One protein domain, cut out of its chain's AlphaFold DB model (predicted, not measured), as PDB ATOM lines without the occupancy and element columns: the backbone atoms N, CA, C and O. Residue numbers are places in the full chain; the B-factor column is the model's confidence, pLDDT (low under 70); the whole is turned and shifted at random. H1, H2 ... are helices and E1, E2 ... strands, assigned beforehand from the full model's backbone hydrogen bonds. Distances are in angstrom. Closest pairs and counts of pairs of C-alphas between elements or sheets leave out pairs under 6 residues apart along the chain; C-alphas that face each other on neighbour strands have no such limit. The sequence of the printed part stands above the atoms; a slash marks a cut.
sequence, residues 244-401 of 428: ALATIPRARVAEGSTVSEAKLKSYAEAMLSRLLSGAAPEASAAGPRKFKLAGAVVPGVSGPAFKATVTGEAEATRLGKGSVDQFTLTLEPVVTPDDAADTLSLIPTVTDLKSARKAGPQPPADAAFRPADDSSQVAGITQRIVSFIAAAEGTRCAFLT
ATOM      1  N   ALA A 244      17.499  21.871 -56.829       77.12
ATOM      2  CA  ALA A 244      17.567  20.583 -56.177       77.12
ATOM      3  C   ALA A 244      16.395  19.748 -56.662       77.12
ATOM      4  O   ALA A 244      15.270  20.247 -56.697       77.12
ATOM      5  N   LEU A 245      16.639  18.499 -57.041       82.00
ATOM      6  CA  LEU A 245      15.559  17.651 -57.526       82.00
ATOM      7  C   LEU A 245      15.837  16.170 -57.267       82.00
ATOM      8  O   LEU A 245      16.987  15.729 -57.237       82.00
ATOM      9  N   ALA A 246      14.764  15.409 -57.059       86.31
ATOM     10  CA  ALA A 246      14.803  13.958 -56.895       86.31
ATOM     11  C   ALA A 246      13.956  13.286 -57.973       86.31
ATOM     12  O   ALA A 246      12.834  13.717 -58.239       86.31
ATOM     13  N   THR A 247      14.452  12.197 -58.552       86.00
ATOM     14  CA  THR A 247      13.644  11.353 -59.433       86.00
ATOM     15  C   THR A 247      12.674  10.528 -58.590       86.00
ATOM     16  O   THR A 247      13.038  10.005 -57.547       86.00
ATOM     17  N   ILE A 248      11.427  10.381 -59.024       89.31
ATOM     18  CA  ILE A 248      10.430   9.523 -58.377       89.31
ATOM     19  C   ILE A 248       9.730   8.638 -59.414       89.31
ATOM     20  O   ILE A 248       9.607   9.026 -60.581       89.31
ATOM     21  N   PRO A 249       9.207   7.460 -59.027       90.38
ATOM     22  CA  PRO A 249       8.399   6.660 -59.936       90.38
ATOM     23  C   PRO A 249       7.110   7.405 -60.297       90.38
ATOM     24  O   PRO A 249       6.300   7.741 -59.427       90.38
ATOM     25  N   ARG A 250       6.859   7.601 -61.592       87.81
ATOM     26  CA  ARG A 250       5.702   8.337 -62.122       87.81
ATOM     27  C   ARG A 250       4.379   7.806 -61.575       87.81
ATOM     28  O   ARG A 250       3.483   8.580 -61.248       87.81
ATOM     29  N   ALA A 251       4.266   6.491 -61.392       90.44
ATOM     30  CA  ALA A 251       3.065   5.842 -60.861       90.44
ATOM     31  C   ALA A 251       2.657   6.314 -59.447       90.44
ATOM     32  O   ALA A 251       1.482   6.179 -59.083       90.44
ATOM     33  N   ARG A 252       3.599   6.874 -58.665       89.88
ATOM     34  CA  ARG A 252       3.357   7.430 -57.321       89.88
ATOM     35  C   ARG A 252       2.501   8.687 -57.346       89.88
ATOM     36  O   ARG A 252       1.746   8.900 -56.405       89.88
ATOM     37  N   VAL A 253       2.626   9.495 -58.397       87.44
ATOM     38  CA  VAL A 253       2.039  10.843 -58.471       87.44
ATOM     39  C   VAL A 253       1.147  11.047 -59.694       87.44
ATOM     40  O   VAL A 253       0.343  11.969 -59.699       87.44
ATOM     41  N   ALA A 254       1.223  10.177 -60.704       83.62
ATOM     42  CA  ALA A 254       0.521  10.331 -61.976       83.62
ATOM     43  C   ALA A 254      -0.454   9.183 -62.295       83.62
ATOM     44  O   ALA A 254      -0.364   8.065 -61.773       83.62
ATOM     45  N   GLU A 255      -1.401   9.467 -63.186       82.25
ATOM     46  CA  GLU A 255      -2.325   8.537 -63.835       82.25
ATOM     47  C   GLU A 255      -2.151   8.663 -65.354       82.25
ATOM     48  O   GLU A 255      -2.566   9.639 -65.979       82.25
ATOM     49  N   GLY A 256      -1.466   7.686 -65.954       76.75
ATOM     50  CA  GLY A 256      -1.028   7.789 -67.345       76.75
ATOM     51  C   GLY A 256      -0.006   8.917 -67.519       76.75
ATOM     52  O   GLY A 256       1.033   8.923 -66.862       76.75
ATOM     53  N   SER A 257      -0.299   9.862 -68.411       68.50
ATOM     54  CA  SER A 257       0.542  11.034 -68.690       68.50
ATOM     55  C   SER A 257       0.218  12.256 -67.826       68.50
ATOM     56  O   SER A 257       0.886  13.274 -67.965       68.50
ATOM     57  N   THR A 258      -0.802  12.182 -66.964       72.88
ATOM     58  CA  THR A 258      -1.283  13.323 -66.171       72.88
ATOM     59  C   THR A 258      -0.939  13.140 -64.702       72.88
ATOM     60  O   THR A 258      -1.181  12.074 -64.137       72.88
ATOM     61  N   VAL A 259      -0.399  14.172 -64.058       78.75
ATOM     62  CA  VAL A 259      -0.186  14.154 -62.607       78.75
ATOM     63  C   VAL A 259      -1.542  14.239 -61.895       78.75
ATOM     64  O   VAL A 259      -2.357  15.109 -62.180       78.75
ATOM     65  N   SER A 260      -1.794  13.309 -60.974       84.06
ATOM     66  CA  SER A 260      -3.041  13.207 -60.214       84.06
ATOM     67  C   SER A 260      -2.896  13.973 -58.902       84.06
ATOM     68  O   SER A 260      -2.059  13.623 -58.068       84.06
ATOM     69  N   GLU A 261      -3.725  15.000 -58.689       84.56
ATOM     70  CA  GLU A 261      -3.696  15.825 -57.468       84.56
ATOM     71  C   GLU A 261      -3.802  14.973 -56.197       84.56
ATOM     72  O   GLU A 261      -3.075  15.180 -55.224       84.56
ATOM     73  N   ALA A 262      -4.683  13.968 -56.219       86.00
ATOM     74  CA  ALA A 262      -4.901  13.067 -55.095       86.00
ATOM     75  C   ALA A 262      -3.659  12.214 -54.802       86.00
ATOM     76  O   ALA A 262      -3.267  12.065 -53.641       86.00
ATOM     77  N   LYS A 263      -3.017  11.682 -55.850       90.56
ATOM     78  CA  LYS A 263      -1.791  10.892 -55.709       90.56
ATOM     79  C   LYS A 263      -0.622  11.744 -55.232       90.56
ATOM     80  O   LYS A 263       0.041  11.352 -54.277       90.56
ATOM     81  N   LEU A 264      -0.413  12.917 -55.831       89.81
ATOM     82  CA  LEU A 264       0.637  13.847 -55.420       89.81
ATOM     83  C   LEU A 264       0.471  14.262 -53.957       89.81
ATOM     84  O   LEU A 264       1.424  14.183 -53.186       89.81
ATOM     85  N   LYS A 265      -0.747  14.640 -53.549       89.06
ATOM     86  CA  LYS A 265      -1.034  14.996 -52.157       89.06
ATOM     87  C   LYS A 265      -0.745  13.836 -51.208       89.06
ATOM     88  O   LYS A 265      -0.031  14.018 -50.227       89.06
ATOM     89  N   SER A 266      -1.258  12.642 -51.517       90.00
ATOM     90  CA  SER A 266      -1.033  11.450 -50.690       90.00
ATOM     91  C   SER A 266       0.450  11.092 -50.589       90.00
ATOM     92  O   SER A 266       0.911  10.693 -49.520       90.00
ATOM     93  N   TYR A 267       1.191  11.217 -51.690       92.12
ATOM     94  CA  TYR A 267       2.626  10.972 -51.738       92.12
ATOM     95  C   TYR A 267       3.392  11.969 -50.861       92.12
ATOM     96  O   TYR A 267       4.159  11.562 -49.985       92.12
ATOM     97  N   ALA A 268       3.129  13.265 -51.044       90.69
ATOM     98  CA  ALA A 268       3.771  14.347 -50.310       90.69
ATOM     99  C   ALA A 268       3.513  14.263 -48.799       90.69
ATOM    100  O   ALA A 268       4.451  14.350 -48.007       90.69
ATOM    101  N   GLU A 269       2.265  14.038 -48.380       88.62
ATOM    102  CA  GLU A 269       1.910  13.903 -46.963       88.62
ATOM    103  C   GLU A 269       2.609  12.697 -46.316       88.62
ATOM    104  O   GLU A 269       3.160  12.815 -45.215       88.62
ATOM    105  N   ALA A 270       2.655  11.554 -47.008       88.06
ATOM    106  CA  ALA A 270       3.338  10.358 -46.520       88.06
ATOM    107  C   ALA A 270       4.861  10.551 -46.439       88.06
ATOM    108  O   ALA A 270       5.487  10.147 -45.457       88.06
ATOM    109  N   MET A 271       5.471  11.176 -47.449       89.06
ATOM    110  CA  MET A 271       6.903  11.480 -47.471       89.06
ATOM    111  C   MET A 271       7.281  12.445 -46.345       89.06
ATOM    112  O   MET A 271       8.145  12.118 -45.530       89.06
ATOM    113  N   LEU A 272       6.579  13.575 -46.223       86.06
ATOM    114  CA  LEU A 272       6.871  14.580 -45.201       86.06
ATOM    115  C   LEU A 272       6.641  14.041 -43.799       86.06
ATOM    116  O   LEU A 272       7.455  14.284 -42.913       86.06
ATOM    117  N   SER A 273       5.583  13.256 -43.586       83.50
ATOM    118  CA  SER A 273       5.364  12.615 -42.291       83.50
ATOM    119  C   SER A 273       6.539  11.715 -41.899       83.50
ATOM    120  O   SER A 273       6.909  11.699 -40.725       83.50
ATOM    121  N   ARG A 274       7.136  10.978 -42.847       85.06
ATOM    122  CA  ARG A 274       8.292  10.109 -42.582       85.06
ATOM    123  C   ARG A 274       9.562  10.916 -42.330       85.06
ATOM    124  O   ARG A 274      10.165  10.733 -41.271       85.06
ATOM    125  N   LEU A 275       9.898  11.844 -43.231       83.19
ATOM    126  CA  LEU A 275      11.072  12.716 -43.114       83.19
ATOM    127  C   LEU A 275      11.082  13.430 -41.771       83.19
ATOM    128  O   LEU A 275      12.042  13.336 -41.008       83.19
ATOM    129  N   LEU A 276       9.971  14.096 -41.463       80.38
ATOM    130  CA  LEU A 276       9.856  14.896 -40.264       80.38
ATOM    131  C   LEU A 276       9.953  14.001 -39.028       80.38
ATOM    132  O   LEU A 276      10.776  14.260 -38.164       80.38
ATOM    133  N   SER A 277       9.249  12.867 -38.979       77.19
ATOM    134  CA  SER A 277       9.303  11.944 -37.832       77.19
ATOM    135  C   SER A 277      10.692  11.368 -37.492       77.19
ATOM    136  O   SER A 277      10.836  10.715 -36.451       77.19
ATOM    137  N   GLY A 278      11.699  11.600 -38.342       73.50
ATOM    138  CA  GLY A 278      13.045  11.051 -38.213       73.50
ATOM    139  C   GLY A 278      13.102   9.564 -38.548       73.50
ATOM    140  O   GLY A 278      14.011   8.875 -38.089       73.50
ATOM    141  N   ALA A 279      12.110   9.057 -39.287       78.00
ATOM    142  CA  ALA A 279      12.141   7.699 -39.802       78.00
ATOM    143  C   ALA A 279      13.301   7.548 -40.795       78.00
ATOM    144  O   ALA A 279      13.707   8.517 -41.442       78.00
ATOM    145  N   ALA A 280      13.818   6.328 -40.929       80.38
ATOM    146  CA  ALA A 280      14.699   6.021 -42.047       80.38
ATOM    147  C   ALA A 280      13.932   6.236 -43.374       80.38
ATOM    148  O   ALA A 280      12.722   5.981 -43.401       80.38
ATOM    149  N   PRO A 281      14.579   6.717 -44.449       78.62
ATOM    150  CA  PRO A 281      13.929   6.952 -45.745       78.62
ATOM    151  C   PRO A 281      13.109   5.763 -46.261       78.62
ATOM    152  O   PRO A 281      11.961   5.911 -46.683       78.62
ATOM    153  N   GLU A 282      13.673   4.568 -46.138       79.06
ATOM    154  CA  GLU A 282      13.114   3.285 -46.555       79.06
ATOM    155  C   GLU A 282      11.997   2.762 -45.632       79.06
ATOM    156  O   GLU A 282      11.349   1.755 -45.925       79.06
ATOM    157  N   ALA A 283      11.736   3.430 -44.504       77.81
ATOM    158  CA  ALA A 283      10.702   3.007 -43.574       77.81
ATOM    159  C   ALA A 283       9.298   3.201 -44.169       77.81
ATOM    160  O   ALA A 283       8.970   4.225 -44.775       77.81
ATOM    161  N   SER A 284       8.423   2.225 -43.922       72.06
ATOM    162  CA  SER A 284       7.017   2.258 -44.339       72.06
ATOM    163  C   SER A 284       6.104   3.015 -43.366       72.06
ATOM    164  O   SER A 284       4.981   3.364 -43.728       72.06
ATOM    165  N   ALA A 285       6.567   3.290 -42.144       75.12
ATOM    166  CA  ALA A 285       5.806   3.970 -41.100       75.12
ATOM    167  C   ALA A 285       6.564   5.188 -40.553       75.12
ATOM    168  O   ALA A 285       7.793   5.197 -40.495       75.12
ATOM    169  N   ALA A 286       5.816   6.206 -40.120       74.25
ATOM    170  CA  ALA A 286       6.382   7.362 -39.435       74.25
ATOM    171  C   ALA A 286       6.958   6.967 -38.061       74.25
ATOM    172  O   ALA A 286       6.406   6.130 -37.345       74.25
ATOM    173  N   GLY A 287       8.066   7.603 -37.691       68.81
ATOM    174  CA  GLY A 287       8.695   7.508 -36.382       68.81
ATOM    175  C   GLY A 287       7.926   8.243 -35.269       68.81
ATOM    176  O   GLY A 287       6.891   8.871 -35.495       68.81
ATOM    177  N   PRO A 288       8.432   8.187 -34.025       65.38
ATOM    178  CA  PRO A 288       7.712   8.648 -32.834       65.38
ATOM    179  C   PRO A 288       7.663  10.174 -32.642       65.38
ATOM    180  O   PRO A 288       6.981  10.646 -31.729       65.38
ATOM    181  N   ARG A 289       8.372  10.969 -33.451       60.00
ATOM    182  CA  ARG A 289       8.400  12.431 -33.300       60.00
ATOM    183  C   ARG A 289       7.233  13.074 -34.053       60.00
ATOM    184  O   ARG A 289       6.999  12.771 -35.219       60.00
ATOM    185  N   LYS A 290       6.481  13.945 -33.369       57.72
ATOM    186  CA  LYS A 290       5.234  14.533 -33.878       57.72
ATOM    187  C   LYS A 290       5.446  15.967 -34.344       57.72
ATOM    188  O   LYS A 290       5.758  16.849 -33.551       57.72
ATOM    189  N   PHE A 291       5.221  16.158 -35.632       67.56
ATOM    190  CA  PHE A 291       5.340  17.411 -36.364       67.56
ATOM    191  C   PHE A 291       3.957  17.916 -36.740       67.56
ATOM    192  O   PHE A 291       2.975  17.173 -36.650       67.56
ATOM    193  N   LYS A 292       3.878  19.172 -37.179       70.12
ATOM    194  CA  LYS A 292       2.631  19.747 -37.672       70.12
ATOM    195  C   LYS A 292       2.781  20.093 -39.147       70.12
ATOM    196  O   LYS A 292       3.544  20.985 -39.506       70.12
ATOM    197  N   LEU A 293       2.017  19.391 -39.976       68.00
ATOM    198  CA  LEU A 293       1.697  19.806 -41.335       68.00
ATOM    199  C   LEU A 293       0.394  20.614 -41.273       68.00
ATOM    200  O   LEU A 293      -0.574  20.170 -40.651       68.00
ATOM    201  N   ALA A 294       0.361  21.798 -41.876       68.88
ATOM    202  CA  ALA A 294      -0.843  22.619 -41.952       68.88
ATOM    203  C   ALA A 294      -1.038  23.174 -43.366       68.88
ATOM    204  O   ALA A 294      -0.073  23.389 -44.097       68.88
ATOM    205  N   GLY A 295      -2.296  23.411 -43.746       64.81
ATOM    206  CA  GLY A 295      -2.625  24.058 -45.019       64.81
ATOM    207  C   GLY A 295      -2.225  23.260 -46.264       64.81
ATOM    208  O   GLY A 295      -1.950  23.870 -47.286       64.81
ATOM    209  N   ALA A 296      -2.172  21.924 -46.177       73.38
ATOM    210  CA  ALA A 296      -1.801  21.053 -47.289       73.38
ATOM    211  C   ALA A 296      -2.840  21.105 -48.419       73.38
ATOM    212  O   ALA A 296      -3.958  20.581 -48.300       73.38
ATOM    213  N   VAL A 297      -2.451  21.730 -49.524       71.12
ATOM    214  CA  VAL A 297      -3.279  21.940 -50.710       71.12
ATOM    215  C   VAL A 297      -2.506  21.561 -51.967       71.12
ATOM    216  O   VAL A 297      -1.281  21.614 -51.997       71.12
ATOM    217  N   VAL A 298      -3.243  21.196 -53.008       64.56
ATOM    218  CA  VAL A 298      -2.737  21.159 -54.381       64.56
ATOM    219  C   VAL A 298      -3.529  22.241 -55.117       64.56
ATOM    220  O   VAL A 298      -4.745  22.084 -55.242       64.56
ATOM    221  N   PRO A 299      -2.939  23.404 -55.456       59.94
ATOM    222  CA  PRO A 299      -3.662  24.473 -56.136       59.94
ATOM    223  C   PRO A 299      -4.119  24.005 -57.526       59.94
ATOM    224  O   PRO A 299      -3.301  23.702 -58.387       59.94
ATOM    225  N   GLY A 300      -5.433  23.934 -57.742       50.41
ATOM    226  CA  GLY A 300      -6.035  23.267 -58.904       50.41
ATOM    227  C   GLY A 300      -6.271  24.144 -60.136       50.41
ATOM    228  O   GLY A 300      -7.364  24.099 -60.692       50.41
ATOM    229  N   VAL A 301      -5.309  24.973 -60.562       47.03
ATOM    230  CA  VAL A 301      -5.484  25.765 -61.807       47.03
ATOM    231  C   VAL A 301      -4.214  25.915 -62.664       47.03
ATOM    232  O   VAL A 301      -4.327  26.255 -63.835       47.03
ATOM    233  N   SER A 302      -3.015  25.633 -62.140       48.44
ATOM    234  CA  SER A 302      -1.734  25.958 -62.803       48.44
ATOM    235  C   SER A 302      -0.743  24.792 -62.891       48.44
ATOM    236  O   SER A 302       0.452  24.997 -63.033       48.44
ATOM    237  N   GLY A 303      -1.232  23.556 -62.835       56.66
ATOM    238  CA  GLY A 303      -0.400  22.360 -62.711       56.66
ATOM    239  C   GLY A 303      -0.335  21.910 -61.247       56.66
ATOM    240  O   GLY A 303      -0.340  22.741 -60.337       56.66
ATOM    241  N   PRO A 304      -0.364  20.597 -60.978       69.00
ATOM    242  CA  PRO A 304      -0.479  20.093 -59.619       69.00
ATOM    243  C   PRO A 304       0.860  20.228 -58.894       69.00
ATOM    244  O   PRO A 304       1.716  19.359 -59.002       69.00
ATOM    245  N   ALA A 305       1.022  21.294 -58.117       77.62
ATOM    246  CA  ALA A 305       2.086  21.418 -57.127       77.62
ATOM    247  C   ALA A 305       1.507  21.179 -55.731       77.62
ATOM    248  O   ALA A 305       0.461  21.719 -55.376       77.62
ATOM    249  N   PHE A 306       2.168  20.377 -54.903       85.56
ATOM    250  CA  PHE A 306       1.779  20.274 -53.499       85.56
ATOM    251  C   PHE A 306       2.344  21.470 -52.741       85.56
ATOM    252  O   PHE A 306       3.538  21.731 -52.816       85.56
ATOM    253  N   LYS A 307       1.510  22.159 -51.965       88.88
ATOM    254  CA  LYS A 307       1.926  23.260 -51.096       88.88
ATOM    255  C   LYS A 307       1.466  23.004 -49.670       88.88
ATOM    256  O   LYS A 307       0.291  22.724 -49.432       88.88
ATOM    257  N   ALA A 308       2.375  23.133 -48.710       89.44
ATOM    258  CA  ALA A 308       2.044  23.042 -47.293       89.44
ATOM    259  C   ALA A 308       2.944  23.929 -46.436       89.44
ATOM    260  O   ALA A 308       4.113  24.151 -46.748       89.44
ATOM    261  N   THR A 309       2.412  24.376 -45.302       89.56
ATOM    262  CA  THR A 309       3.233  24.940 -44.233       89.56
ATOM    263  C   THR A 309       3.723  23.805 -43.346       89.56
ATOM    264  O   THR A 309       2.932  23.053 -42.762       89.56
ATOM    265  N   VAL A 310       5.041  23.691 -43.239       88.50
ATOM    266  CA  VAL A 310       5.730  22.692 -42.428       88.50
ATOM    267  C   VAL A 310       6.207  23.356 -41.146       88.50
ATOM    268  O   VAL A 310       6.756  24.452 -41.175       88.50
ATOM    269  N   THR A 311       5.988  22.714 -39.998       87.94
ATOM    270  CA  THR A 311       6.618  23.102 -38.728       87.94
ATOM    271  C   THR A 311       7.280  21.888 -38.096       87.94
ATOM    272  O   THR A 311       6.611  20.888 -37.808       87.94
ATOM    273  N   GLY A 312       8.591  21.979 -37.874       85.31
ATOM    274  CA  GLY A 312       9.384  20.855 -37.405       85.31
ATOM    275  C   GLY A 312      10.664  21.197 -36.673       85.31
ATOM    276  O   GLY A 312      11.227  22.267 -36.841       85.31
ATOM    277  N   GLU A 313      11.114  20.271 -35.828       86.38
ATOM    278  CA  GLU A 313      12.439  20.328 -35.210       86.38
ATOM    279  C   GLU A 313      13.531  20.449 -36.283       86.38
ATOM    280  O   GLU A 313      13.538  19.672 -37.242       86.38
ATOM    281  N   ALA A 314      14.468  21.383 -36.084       85.56
ATOM    282  CA  ALA A 314      15.594  21.610 -36.989       85.56
ATOM    283  C   ALA A 314      16.447  20.348 -37.177       85.56
ATOM    284  O   ALA A 314      17.046  20.145 -38.235       85.56
ATOM    285  N   GLU A 315      16.456  19.463 -36.172       82.94
ATOM    286  CA  GLU A 315      17.148  18.181 -36.222       82.94
ATOM    287  C   GLU A 315      16.592  17.272 -37.328       82.94
ATOM    288  O   GLU A 315      17.324  16.435 -37.843       82.94
ATOM    289  N   ALA A 316      15.314  17.414 -37.690       77.50
ATOM    290  CA  ALA A 316      14.677  16.623 -38.741       77.50
ATOM    291  C   ALA A 316      14.695  17.326 -40.104       77.50
ATOM    292  O   ALA A 316      14.871  16.667 -41.126       77.50
ATOM    293  N   THR A 317      14.520  18.650 -40.120       78.56
ATOM    294  CA  THR A 317      14.409  19.440 -41.356       78.56
ATOM    295  C   THR A 317      15.765  19.716 -41.995       78.56
ATOM    296  O   THR A 317      15.850  19.689 -43.213       78.56
ATOM    297  N   ARG A 318      16.819  19.948 -41.201       81.25
ATOM    298  CA  ARG A 318      18.160  20.327 -41.696       81.25
ATOM    299  C   ARG A 318      19.326  19.858 -40.820       81.25
ATOM    300  O   ARG A 318      20.415  20.415 -40.899       81.25
ATOM    301  N   LEU A 319      19.094  18.890 -39.928       77.94
ATOM    302  CA  LEU A 319      20.077  18.382 -38.953       77.94
ATOM    303  C   LEU A 319      20.637  19.451 -37.979       77.94
ATOM    304  O   LEU A 319      21.643  19.230 -37.303       77.94
ATOM    305  N   GLY A 320      19.964  20.600 -37.848       77.31
ATOM    306  CA  GLY A 320      20.317  21.663 -36.904       77.31
ATOM    307  C   GLY A 320      19.868  21.338 -35.475       77.31
ATOM    308  O   GLY A 320      18.895  20.625 -35.279       77.31
ATOM    309  N   LYS A 321      20.547  21.857 -34.444       82.44
ATOM    310  CA  LYS A 321      20.197  21.562 -33.038       82.44
ATOM    311  C   LYS A 321      19.471  22.715 -32.349       82.44
ATOM    312  O   LYS A 321      19.829  23.878 -32.515       82.44
ATOM    313  N   GLY A 322      18.499  22.385 -31.497       83.94
ATOM    314  CA  GLY A 322      17.927  23.316 -30.516       83.94
ATOM    315  C   GLY A 322      16.992  24.389 -31.086       83.94
ATOM    316  O   GLY A 322      16.725  25.389 -30.411       83.94
ATOM    317  N   SER A 323      16.476  24.190 -32.299       88.50
ATOM    318  CA  SER A 323      15.518  25.091 -32.946       88.50
ATOM    319  C   SER A 323      14.357  24.328 -33.583       88.50
ATOM    320  O   SER A 323      14.404  23.111 -33.754       88.50
ATOM    321  N   VAL A 324      13.279  25.053 -33.855       88.81
ATOM    322  CA  VAL A 324      12.119  24.596 -34.619       88.81
ATOM    323  C   VAL A 324      11.989  25.529 -35.810       88.81
ATOM    324  O   VAL A 324      11.972  26.747 -35.628       88.81
ATOM    325  N   ASP A 325      11.898  24.949 -36.997       89.94
ATOM    326  CA  ASP A 325      11.743  25.646 -38.261       89.94
ATOM    327  C   ASP A 325      10.268  25.633 -38.683       89.94
ATOM    328  O   ASP A 325       9.540  24.658 -38.467       89.94
ATOM    329  N   GLN A 326       9.831  26.733 -39.283       90.94
ATOM    330  CA  GLN A 326       8.550  26.896 -39.950       90.94
ATOM    331  C   GLN A 326       8.809  27.456 -41.343       90.94
ATOM    332  O   GLN A 326       9.475  28.476 -41.474       90.94
ATOM    333  N   PHE A 327       8.285  26.805 -42.373       91.00
ATOM    334  CA  PHE A 327       8.467  27.239 -43.755       91.00
ATOM    335  C   PHE A 327       7.299  26.796 -44.631       91.00
ATOM    336  O   PHE A 327       6.543  25.882 -44.284       91.00
ATOM    337  N   THR A 328       7.168  27.445 -45.777       90.69
ATOM    338  CA  THR A 328       6.303  27.000 -46.862       90.69
ATOM    339  C   THR A 328       7.109  26.072 -47.760       90.69
ATOM    340  O   THR A 328       8.147  26.464 -48.291       90.69
ATOM    341  N   LEU A 329       6.632  24.840 -47.917       89.81
ATOM    342  CA  LEU A 329       7.169  23.877 -48.867       89.81
ATOM    343  C   LEU A 329       6.247  23.790 -50.076       89.81
ATOM    344  O   LEU A 329       5.049  23.538 -49.915       89.81
ATOM    345  N   THR A 330       6.836  23.910 -51.258       88.00
ATOM    346  CA  THR A 330       6.220  23.524 -52.525       88.00
ATOM    347  C   THR A 330       6.944  22.289 -53.059       88.00
ATOM    348  O   THR A 330       8.168  22.255 -53.044       88.00
ATOM    349  N   LEU A 331       6.205  21.266 -53.487       87.50
ATOM    350  CA  LEU A 331       6.734  20.118 -54.223       87.50
ATOM    351  C   LEU A 331       6.119  20.132 -55.615       87.50
ATOM    352  O   LEU A 331       4.912  19.902 -55.762       87.50
ATOM    353  N   GLU A 332       6.948  20.408 -56.609       83.38
ATOM    354  CA  GLU A 332       6.528  20.543 -57.993       83.38
ATOM    355  C   GLU A 332       7.000  19.340 -58.819       83.38
ATOM    356  O   GLU A 332       8.207  19.099 -58.928       83.38
ATOM    357  N   PRO A 333       6.070  18.539 -59.364       80.38
ATOM    358  CA  PRO A 333       6.406  17.477 -60.289       80.38
ATOM    359  C   PRO A 333       6.731  18.078 -61.654       80.38
ATOM    360  O   PRO A 333       5.879  18.715 -62.268       80.38
ATOM    361  N   VAL A 334       7.937  17.814 -62.147       76.12
ATOM    362  CA  VAL A 334       8.416  18.277 -63.443       76.12
ATOM    363  C   VAL A 334       8.891  17.129 -64.331       76.12
ATOM    364  O   VAL A 334       9.307  16.090 -63.833       76.12
ATOM    365  N   VAL A 335       8.841  17.316 -65.653       72.31
ATOM    366  CA  VAL A 335       9.526  16.439 -66.611       72.31
ATOM    367  C   VAL A 335      10.806  17.126 -67.051       72.31
ATOM    368  O   VAL A 335      10.763  18.105 -67.796       72.31
ATOM    369  N   THR A 336      11.935  16.621 -66.575       69.31
ATOM    370  CA  THR A 336      13.263  17.085 -66.978       69.31
ATOM    371  C   THR A 336      13.745  16.311 -68.205       69.31
ATOM    372  O   THR A 336      13.178  15.269 -68.554       69.31
ATOM    373  N   PRO A 337      14.808  16.787 -68.877       63.84
ATOM    374  CA  PRO A 337      15.524  15.976 -69.850       63.84
ATOM    375  C   PRO A 337      15.864  14.585 -69.311       63.84
ATOM    376  O   PRO A 337      15.804  13.633 -70.082       63.84
ATOM    377  N   ASP A 338      16.141  14.468 -68.010       65.81
ATOM    378  CA  ASP A 338      16.636  13.286 -67.289       65.81
ATOM    379  C   ASP A 338      15.550  12.232 -66.986       65.81
ATOM    380  O   ASP A 338      15.869  11.120 -66.568       65.81
ATOM    381  N   ASP A 339      14.270  12.544 -67.215       72.44
ATOM    382  CA  ASP A 339      13.167  11.630 -66.907       72.44
ATOM    383  C   ASP A 339      12.892  10.607 -68.024       72.44
ATOM    384  O   ASP A 339      12.787  10.927 -69.212       72.44
ATOM    385  N   ALA A 340      12.683   9.356 -67.615       73.00
ATOM    386  CA  ALA A 340      12.215   8.260 -68.448       73.00
ATOM    387  C   ALA A 340      10.673   8.206 -68.501       73.00
ATOM    388  O   ALA A 340       9.950   9.013 -67.909       73.00
ATOM    389  N   ALA A 341      10.132   7.228 -69.235       74.00
ATOM    390  CA  ALA A 341       8.684   7.058 -69.384       74.00
ATOM    391  C   ALA A 341       7.970   6.736 -68.056       74.00
ATOM    392  O   ALA A 341       6.804   7.093 -67.873       74.00
ATOM    393  N   ASP A 342       8.660   6.059 -67.143       82.56
ATOM    394  CA  ASP A 342       8.174   5.587 -65.850       82.56
ATOM    395  C   ASP A 342       8.675   6.421 -64.665       82.56
ATOM    396  O   ASP A 342       8.217   6.202 -63.541       82.56
ATOM    397  N   THR A 343       9.526   7.418 -64.904       82.88
ATOM    398  CA  THR A 343       9.996   8.356 -63.884       82.88
ATOM    399  C   THR A 343       9.466   9.771 -64.114       82.88
ATOM    400  O   THR A 343       8.836  10.091 -65.135       82.88
ATOM    401  N   LEU A 344       9.604  10.582 -63.072       81.31
ATOM    402  CA  LEU A 344       9.270  11.993 -63.044       81.31
ATOM    403  C   LEU A 344      10.154  12.679 -61.996       81.31
ATOM    404  O   LEU A 344      10.404  12.106 -60.937       81.31
ATOM    405  N   SER A 345      10.599  13.895 -62.259       82.69
ATOM    406  CA  SER A 345      11.428  14.676 -61.347       82.69
ATOM    407  C   SER A 345      10.568  15.495 -60.381       82.69
ATOM    408  O   SER A 345       9.542  16.045 -60.759       82.69
ATOM    409  N   LEU A 346      10.960  15.592 -59.111       85.25
ATOM    410  CA  LEU A 346      10.257  16.375 -58.094       85.25
ATOM    411  C   LEU A 346      11.181  17.462 -57.541       85.25
ATOM    412  O   LEU A 346      12.227  17.148 -56.968       85.25
ATOM    413  N   ILE A 347      10.772  18.723 -57.683       84.25
ATOM    414  CA  ILE A 347      11.503  19.896 -57.193       84.25
ATOM    415  C   ILE A 347      10.884  20.359 -55.866       84.25
ATOM    416  O   ILE A 347       9.710  20.740 -55.838       84.25
ATOM    417  N   PRO A 348      11.633  20.340 -54.749       86.12
ATOM    418  CA  PRO A 348      11.238  21.019 -53.527       86.12
ATOM    419  C   PRO A 348      11.702  22.480 -53.504       86.12
ATOM    420  O   PRO A 348      12.891  22.770 -53.608       86.12
ATOM    421  N   THR A 349      10.770  23.391 -53.234       84.62
ATOM    422  CA  THR A 349      11.045  24.817 -53.009       84.62
ATOM    423  C   THR A 349      10.663  25.201 -51.586       84.62
ATOM    424  O   THR A 349       9.533  24.973 -51.148       84.62
ATOM    425  N   VAL A 350      11.602  25.809 -50.861       86.75
ATOM    426  CA  VAL A 350      11.419  26.266 -49.477       86.75
ATOM    427  C   VAL A 350      11.382  27.790 -49.454       86.75
ATOM    428  O   VAL A 350      12.329  28.448 -49.869       86.75
ATOM    429  N   THR A 351      10.286  28.351 -48.950       88.31
ATOM    430  CA  THR A 351      10.067  29.804 -48.842       88.31
ATOM    431  C   THR A 351       9.585  30.181 -47.444       88.31
ATOM    432  O   THR A 351       9.163  29.323 -46.663       88.31
ATOM    433  N   ASP A 352       9.663  31.472 -47.111       88.94
ATOM    434  CA  ASP A 352       9.208  32.028 -45.829       88.94
ATOM    435  C   ASP A 352       9.797  31.320 -44.596       88.94
ATOM    436  O   ASP A 352       9.100  31.123 -43.595       88.94
ATOM    437  N   LEU A 353      11.070  30.910 -44.663       91.12
ATOM    438  CA  LEU A 353      11.717  30.211 -43.558       91.12
ATOM    439  C   LEU A 353      11.789  31.110 -42.322       91.12
ATOM    440  O   LEU A 353      12.338  32.214 -42.337       91.12
ATOM    441  N   LYS A 354      11.258  30.595 -41.220       92.12
ATOM    442  CA  LYS A 354      11.346  31.191 -39.896       92.12
ATOM    443  C   LYS A 354      11.813  30.144 -38.905       92.12
ATOM    444  O   LYS A 354      11.361  29.003 -38.948       92.12
ATOM    445  N   SER A 355      12.621  30.551 -37.940       90.88
ATOM    446  CA  SER A 355      13.099  29.662 -36.885       90.88
ATOM    447  C   SER A 355      12.826  30.247 -35.506       90.88
ATOM    448  O   SER A 355      12.832  31.462 -35.291       90.88
ATOM    449  N   ALA A 356      12.594  29.361 -34.545       90.56
ATOM    450  CA  ALA A 356      12.438  29.694 -33.139       90.56
ATOM    451  C   ALA A 356      13.309  28.766 -32.287       90.56
ATOM    452  O   ALA A 356      13.444  27.574 -32.566       90.56
ATOM    453  N   ARG A 357      13.903  29.291 -31.209       89.00
ATOM    454  CA  ARG A 357      14.679  28.466 -30.275       89.00
ATOM    455  C   ARG A 357      13.745  27.530 -29.510       89.00
ATOM    456  O   ARG A 357      12.715  27.954 -28.989       89.00
ATOM    457  N   LYS A 358      14.146  26.270 -29.373       84.25
ATOM    458  CA  LYS A 358      13.425  25.293 -28.558       84.25
ATOM    459  C   LYS A 358      13.588  25.643 -27.074       84.25
ATOM    460  O   LYS A 358      14.706  25.668 -26.564       84.25
ATOM    461  N   ALA A 359      12.479  25.916 -26.388       75.81
ATOM    462  CA  ALA A 359      12.458  26.258 -24.958       75.81
ATOM    463  C   ALA A 359      11.935  25.117 -24.058       75.81
ATOM    464  O   ALA A 359      11.929  25.247 -22.838       75.81
ATOM    465  N   GLY A 360      11.498  23.997 -24.643       74.31
ATOM    466  CA  GLY A 360      10.918  22.871 -23.916       74.31
ATOM    467  C   GLY A 360      10.367  21.784 -24.849       74.31
ATOM    468  O   GLY A 360      10.686  21.782 -26.038       74.31
ATOM    469  N   PRO A 361       9.548  20.851 -24.325       71.62
ATOM    470  CA  PRO A 361       8.947  19.770 -25.111       71.62
ATOM    471  C   PRO A 361       7.770  20.229 -25.986       71.62
ATOM    472  O   PRO A 361       7.335  19.481 -26.855       71.62
ATOM    473  N   GLN A 362       7.237  21.428 -25.743       71.88
ATOM    474  CA  GLN A 362       6.154  22.009 -26.532       71.88
ATOM    475  C   GLN A 362       6.714  22.834 -27.699       71.88
ATOM    476  O   GLN A 362       7.772  23.455 -27.540       71.88
ATOM    477  N   PRO A 363       6.018  22.871 -28.852       71.94
ATOM    478  CA  PRO A 363       6.409  23.732 -29.959       71.94
ATOM    479  C   PRO A 363       6.395  25.212 -29.524       71.94
ATOM    480  O   PRO A 363       5.559  25.598 -28.700       71.94
ATOM    481  N   PRO A 364       7.308  26.049 -30.052       83.12
ATOM    482  CA  PRO A 364       7.297  27.486 -29.808       83.12
ATOM    483  C   PRO A 364       5.967  28.118 -30.230       83.12
ATOM    484  O   PRO A 364       5.329  27.662 -31.177       83.12
ATOM    485  N   ALA A 365       5.558  29.185 -29.544       83.19
ATOM    486  CA  ALA A 365       4.428  29.993 -29.992       83.19
ATOM    487  C   ALA A 365       4.756  30.669 -31.334       83.19
ATOM    488  O   ALA A 365       5.904  31.054 -31.551       83.19
ATOM    489  N   ASP A 366       3.752  30.896 -32.187       79.75
ATOM    490  CA  ASP A 366       3.939  31.491 -33.522       79.75
ATOM    491  C   ASP A 366       4.698  32.836 -33.477       79.75
ATOM    492  O   ASP A 366       5.539  33.114 -34.326       79.75
ATOM    493  N   ALA A 367       4.493  33.638 -32.426       84.81
ATOM    494  CA  ALA A 367       5.189  34.914 -32.221       84.81
ATOM    495  C   ALA A 367       6.701  34.783 -31.926       84.81
ATOM    496  O   ALA A 367       7.421  35.780 -31.952       84.81
ATOM    497  N   ALA A 368       7.190  33.583 -31.602       86.62
ATOM    498  CA  ALA A 368       8.606  33.324 -31.346       86.62
ATOM    499  C   ALA A 368       9.409  33.073 -32.632       86.62
ATOM    500  O   ALA A 368      10.640  33.130 -32.589       86.62
ATOM    501  N   PHE A 369       8.733  32.794 -33.749       89.19
ATOM    502  CA  PHE A 369       9.363  32.549 -35.039       89.19
ATOM    503  C   PHE A 369       9.867  33.856 -35.642       89.19
ATOM    504  O   PHE A 369       9.125  34.828 -35.787       89.19
ATOM    505  N   ARG A 370      11.149  33.870 -35.999       89.25
ATOM    506  CA  ARG A 370      11.798  34.993 -36.679       89.25
ATOM    507  C   ARG A 370      12.268  34.540 -38.055       89.25
ATOM    508  O   ARG A 370      12.686  33.387 -38.146       89.25
ATOM    509  N   PRO A 371      12.214  35.402 -39.086       89.31
ATOM    510  CA  PRO A 371      12.804  35.096 -40.385       89.31
ATOM    511  C   PRO A 371      14.236  34.585 -40.227       89.31
ATOM    512  O   PRO A 371      15.005  35.125 -39.425       89.31
ATOM    513  N   ALA A 372      14.557  33.513 -40.939       80.31
ATOM    514  CA  ALA A 372      15.921  33.040 -41.069       80.31
ATOM    515  C   ALA A 372      16.486  33.621 -42.369       80.31
ATOM    516  O   ALA A 372      16.233  33.091 -43.445       80.31
ATOM    517  N   ASP A 373      17.250  34.708 -42.270       65.12
ATOM    518  CA  ASP A 373      17.876  35.375 -43.428       65.12
ATOM    519  C   ASP A 373      19.151  34.648 -43.912       65.12
ATOM    520  O   ASP A 373      20.071  35.253 -44.456       65.12
ATOM    521  N   ASP A 374      19.243  33.343 -43.665       75.25
ATOM    522  CA  ASP A 374      20.418  32.523 -43.935       75.25
ATOM    523  C   ASP A 374      20.094  31.526 -45.051       75.25
ATOM    524  O   ASP A 374      19.456  30.493 -44.823       75.25
ATOM    525  N   SER A 375      20.533  31.844 -46.273       72.81
ATOM    526  CA  SER A 375      20.320  31.010 -47.462       72.81
ATOM    527  C   SER A 375      20.889  29.597 -47.305       72.81
ATOM    528  O   SER A 375      20.343  28.657 -47.882       72.81
ATOM    529  N   SER A 376      21.902  29.405 -46.449       77.75
ATOM    530  CA  SER A 376      22.447  28.075 -46.157       77.75
ATOM    531  C   SER A 376      21.443  27.170 -45.433       77.75
ATOM    532  O   SER A 376      21.467  25.952 -45.602       77.75
ATOM    533  N   GLN A 377      20.507  27.742 -44.665       83.38
ATOM    534  CA  GLN A 377      19.469  26.972 -43.973       83.38
ATOM    535  C   GLN A 377      18.381  26.518 -44.938       83.38
ATOM    536  O   GLN A 377      17.932  25.379 -44.842       83.38
ATOM    537  N   VAL A 378      17.992  27.380 -45.879       84.31
ATOM    538  CA  VAL A 378      17.072  27.024 -46.967       84.31
ATOM    539  C   VAL A 378      17.677  25.894 -47.795       84.31
ATOM    540  O   VAL A 378      17.052  24.844 -47.933       84.31
ATOM    541  N   ALA A 379      18.924  26.056 -48.242       78.75
ATOM    542  CA  ALA A 379      19.645  25.031 -48.986       78.75
ATOM    543  C   ALA A 379      19.781  23.718 -48.193       78.75
ATOM    544  O   ALA A 379      19.504  22.654 -48.738       78.75
ATOM    545  N   GLY A 380      20.088  23.773 -46.892       81.25
ATOM    546  CA  GLY A 380      20.174  22.581 -46.041       81.25
ATOM    547  C   GLY A 380      18.840  21.841 -45.861       81.25
ATOM    548  O   GLY A 380      18.821  20.608 -45.822       81.25
ATOM    549  N   ILE A 381      17.712  22.562 -45.790       86.38
ATOM    550  CA  ILE A 381      16.374  21.942 -45.765       86.38
ATOM    551  C   ILE A 381      16.080  21.277 -47.110       86.38
ATOM    552  O   ILE A 381      15.672  20.115 -47.151       86.38
ATOM    553  N   THR A 382      16.309  21.993 -48.209       86.19
ATOM    554  CA  THR A 382      16.109  21.479 -49.566       86.19
ATOM    555  C   THR A 382      16.960  20.230 -49.808       86.19
ATOM    556  O   THR A 382      16.437  19.212 -50.268       86.19
ATOM    557  N   GLN A 383      18.230  20.256 -49.389       83.19
ATOM    558  CA  GLN A 383      19.132  19.106 -49.409       83.19
ATOM    559  C   GLN A 383      18.561  17.910 -48.679       83.19
ATOM    560  O   GLN A 383      18.442  16.822 -49.243       83.19
ATOM    561  N   ARG A 384      18.129  18.122 -47.439       85.00
ATOM    562  CA  ARG A 384      17.564  17.049 -46.636       85.00
ATOM    563  C   ARG A 384      16.333  16.421 -47.287       85.00
ATOM    564  O   ARG A 384      16.189  15.201 -47.220       85.00
ATOM    565  N   ILE A 385      15.461  17.228 -47.890       88.75
ATOM    566  CA  ILE A 385      14.237  16.755 -48.549       88.75
ATOM    567  C   ILE A 385      14.570  15.895 -49.766       88.75
ATOM    568  O   ILE A 385      14.101  14.760 -49.848       88.75
ATOM    569  N   VAL A 386      15.401  16.396 -50.677       88.31
ATOM    570  CA  VAL A 386      15.769  15.675 -51.903       88.31
ATOM    571  C   VAL A 386      16.506  14.381 -51.587       88.31
ATOM    572  O   VAL A 386      16.098  13.330 -52.078       88.31
ATOM    573  N   SER A 387      17.525  14.415 -50.719       85.69
ATOM    574  CA  SER A 387      18.259  13.198 -50.362       85.69
ATOM    575  C   SER A 387      17.355  12.159 -49.698       85.69
ATOM    576  O   SER A 387      17.531  10.958 -49.893       85.69
ATOM    577  N   PHE A 388      16.372  12.600 -48.905       87.88
ATOM    578  CA  PHE A 388      15.404  11.698 -48.291       87.88
ATOM    579  C   PHE A 388      14.479  11.060 -49.329       87.88
ATOM    580  O   PHE A 388      14.249   9.856 -49.260       87.88
ATOM    581  N   ILE A 389      13.951  11.838 -50.279       90.00
ATOM    582  CA  ILE A 389      13.098  11.320 -51.362       90.00
ATOM    583  C   ILE A 389      13.872  10.287 -52.184       90.00
ATOM    584  O   ILE A 389      13.388   9.173 -52.374       90.00
ATOM    585  N   ALA A 390      15.091  10.639 -52.594       86.75
ATOM    586  CA  ALA A 390      15.961   9.782 -53.386       86.75
ATOM    587  C   ALA A 390      16.213   8.440 -52.691       86.75
ATOM    588  O   ALA A 390      15.957   7.376 -53.254       86.75
ATOM    589  N   ALA A 391      16.608   8.488 -51.416       85.69
ATOM    590  CA  ALA A 391      16.830   7.294 -50.608       85.69
ATOM    591  C   ALA A 391      15.545   6.477 -50.383       85.69
ATOM    592  O   ALA A 391      15.590   5.250 -50.398       85.69
ATOM    593  N   ALA A 392      14.396   7.133 -50.194       86.06
ATOM    594  CA  ALA A 392      13.119   6.462 -49.958       86.06
ATOM    595  C   ALA A 392      12.592   5.716 -51.192       86.06
ATOM    596  O   ALA A 392      11.944   4.680 -51.042       86.06
ATOM    597  N   GLU A 393      12.844   6.241 -52.392       87.38
ATOM    598  CA  GLU A 393      12.431   5.600 -53.644       87.38
ATOM    599  C   GLU A 393      13.534   4.733 -54.274       87.38
ATOM    600  O   GLU A 393      13.250   4.028 -55.237       87.38
ATOM    601  N   GLY A 394      14.766   4.758 -53.752       82.94
ATOM    602  CA  GLY A 394      15.908   4.076 -54.374       82.94
ATOM    603  C   GLY A 394      16.278   4.693 -55.724       82.94
ATOM    604  O   GLY A 394      16.537   3.985 -56.689       82.94
ATOM    605  N   THR A 395      16.227   6.019 -55.806       81.81
ATOM    606  CA  THR A 395      16.345   6.796 -57.045       81.81
ATOM    607  C   THR A 395      17.495   7.794 -56.975       81.81
ATOM    608  O   THR A 395      18.141   7.974 -55.941       81.81
ATOM    609  N   ARG A 396      17.760   8.442 -58.111       79.62
ATOM    610  CA  ARG A 396      18.801   9.456 -58.273       79.62
ATOM    611  C   ARG A 396      18.305  10.823 -57.800       79.62
ATOM    612  O   ARG A 396      17.105  11.112 -57.786       79.62
ATOM    613  N   CYS A 397      19.246  11.677 -57.430       80.19
ATOM    614  CA  CYS A 397      18.988  13.075 -57.135       80.19
ATOM    615  C   CYS A 397      20.183  13.934 -57.522       80.19
ATOM    616  O   CYS A 397      21.299  13.424 -57.627       80.19
ATOM    617  N   ALA A 398      19.938  15.229 -57.707       74.81
ATOM    618  CA  ALA A 398      21.001  16.187 -57.947       74.81
ATOM    619  C   ALA A 398      20.771  17.515 -57.242       74.81
ATOM    620  O   ALA A 398      19.641  17.946 -56.988       74.81
ATOM    621  N   PHE A 399      21.907  18.160 -57.006       73.69
ATOM    622  CA  PHE A 399      22.048  19.545 -56.610       73.69
ATOM    623  C   PHE A 399      22.819  20.272 -57.709       73.69
ATOM    624  O   PHE A 399      23.958  19.944 -58.033       73.69
ATOM    625  N   LEU A 400      22.177  21.246 -58.330       66.12
ATOM    626  CA  LEU A 400      22.809  22.197 -59.227       66.12
ATOM    627  C   LEU A 400      23.033  23.438 -58.381       66.12
ATOM    628  O   LEU A 400      22.070  24.107 -58.053       66.12
ATOM    629  N   THR A 401      24.257  23.721 -57.948       60.19
ATOM    630  CA  THR A 401      24.558  24.950 -57.200       60.19
ATOM    631  C   THR A 401      25.800  25.617 -57.776       60.19
ATOM    632  O   THR A 401      26.751  24.946 -58.181       60.19
TER     633      THR A 401
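This is residues 244 to 401 of the 428 residues of an uncharacterized protein of Xanthobacter autotrophicus (strain ATCC BAA-1158 / Py2) (UniProt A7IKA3). A twisted sheet of six antiparallel strands curls round the long helix H3, and H1 covers E3 on the same face: two layers, helices on one face of a sheet. The printed part has 158 residues, with three named helices and six named strands in the order E1 H1 E2 E3 H2 E4 E5 H3 E6, class mixed; the sheet runs E2 E3 E4 E5 E1 E6. It is compact, with a radius of gyration of the C-alphas of 15.4 A and spans of 48 by 32 by 32 A.

Start at E1, residues 244 to 249: it pairs with E6, residues 397 to 400 (N 245 to O 398, 3.1 A), and with E5, residues 343 to 357 (N 248 to O 344, 2.8 A). E4, residues 323 to 334, forms a hairpin with E5 (N 330 to O 349, 2.9 A) and neighbours E3, residues 306 to 313 (N 308 to O 329, 3.0 A). E2, residues 292 to 297, forms a hairpin with E3 (N 294 to O 309, 3.0 A). H1, residues 261 to 277, is over E3 at a height over the sheet of 8.5 A, only just not over E4 with 2 C-alphas there, and runs along E3 at 9 degrees on the local plane. Look for H3, residues 375 to 393, closest to E1 at the C-alphas of Ala 246 and Val 386, 5.4 A; E5, H3 and E6 make a split strand-helix-strand unit, E1 between its strands, with a right-handed crossover. With residues 271 to 275 alone, H1 only just touches H3, with 3 pairs of C-alphas within 8 A, the closest Leu 275 and Phe 388, 6.8 A. H2, residues 314 to 317, touches H1 at the C-alphas of Ala 316 and Leu 276, 5.3 A, the closest. In H1 and H3 every O i to N i+4 pair is within hydrogen-bond range; H2 is too short for one.

Find C-alpha 244 at (17.567, 20.583, -56.177), where E1 begins, and C-alpha 400 at (22.809, 22.197, -59.227), where E6 ends. E5 spans 39.4 A and bends by 63 degrees at residue 352; E4 spans 32.0 A, H3 27.3 A and H1 23.9 A.

The two C-alphas farthest apart, Ala 341 and Ala 359, are 48.5 A apart. The printed part has no cut; the links E1 to H1, H1 to E2 and E5 to H3 are long. Mean pLDDT of the printed part is 80.4, and 22 residues are under 70, among them 298 to 304.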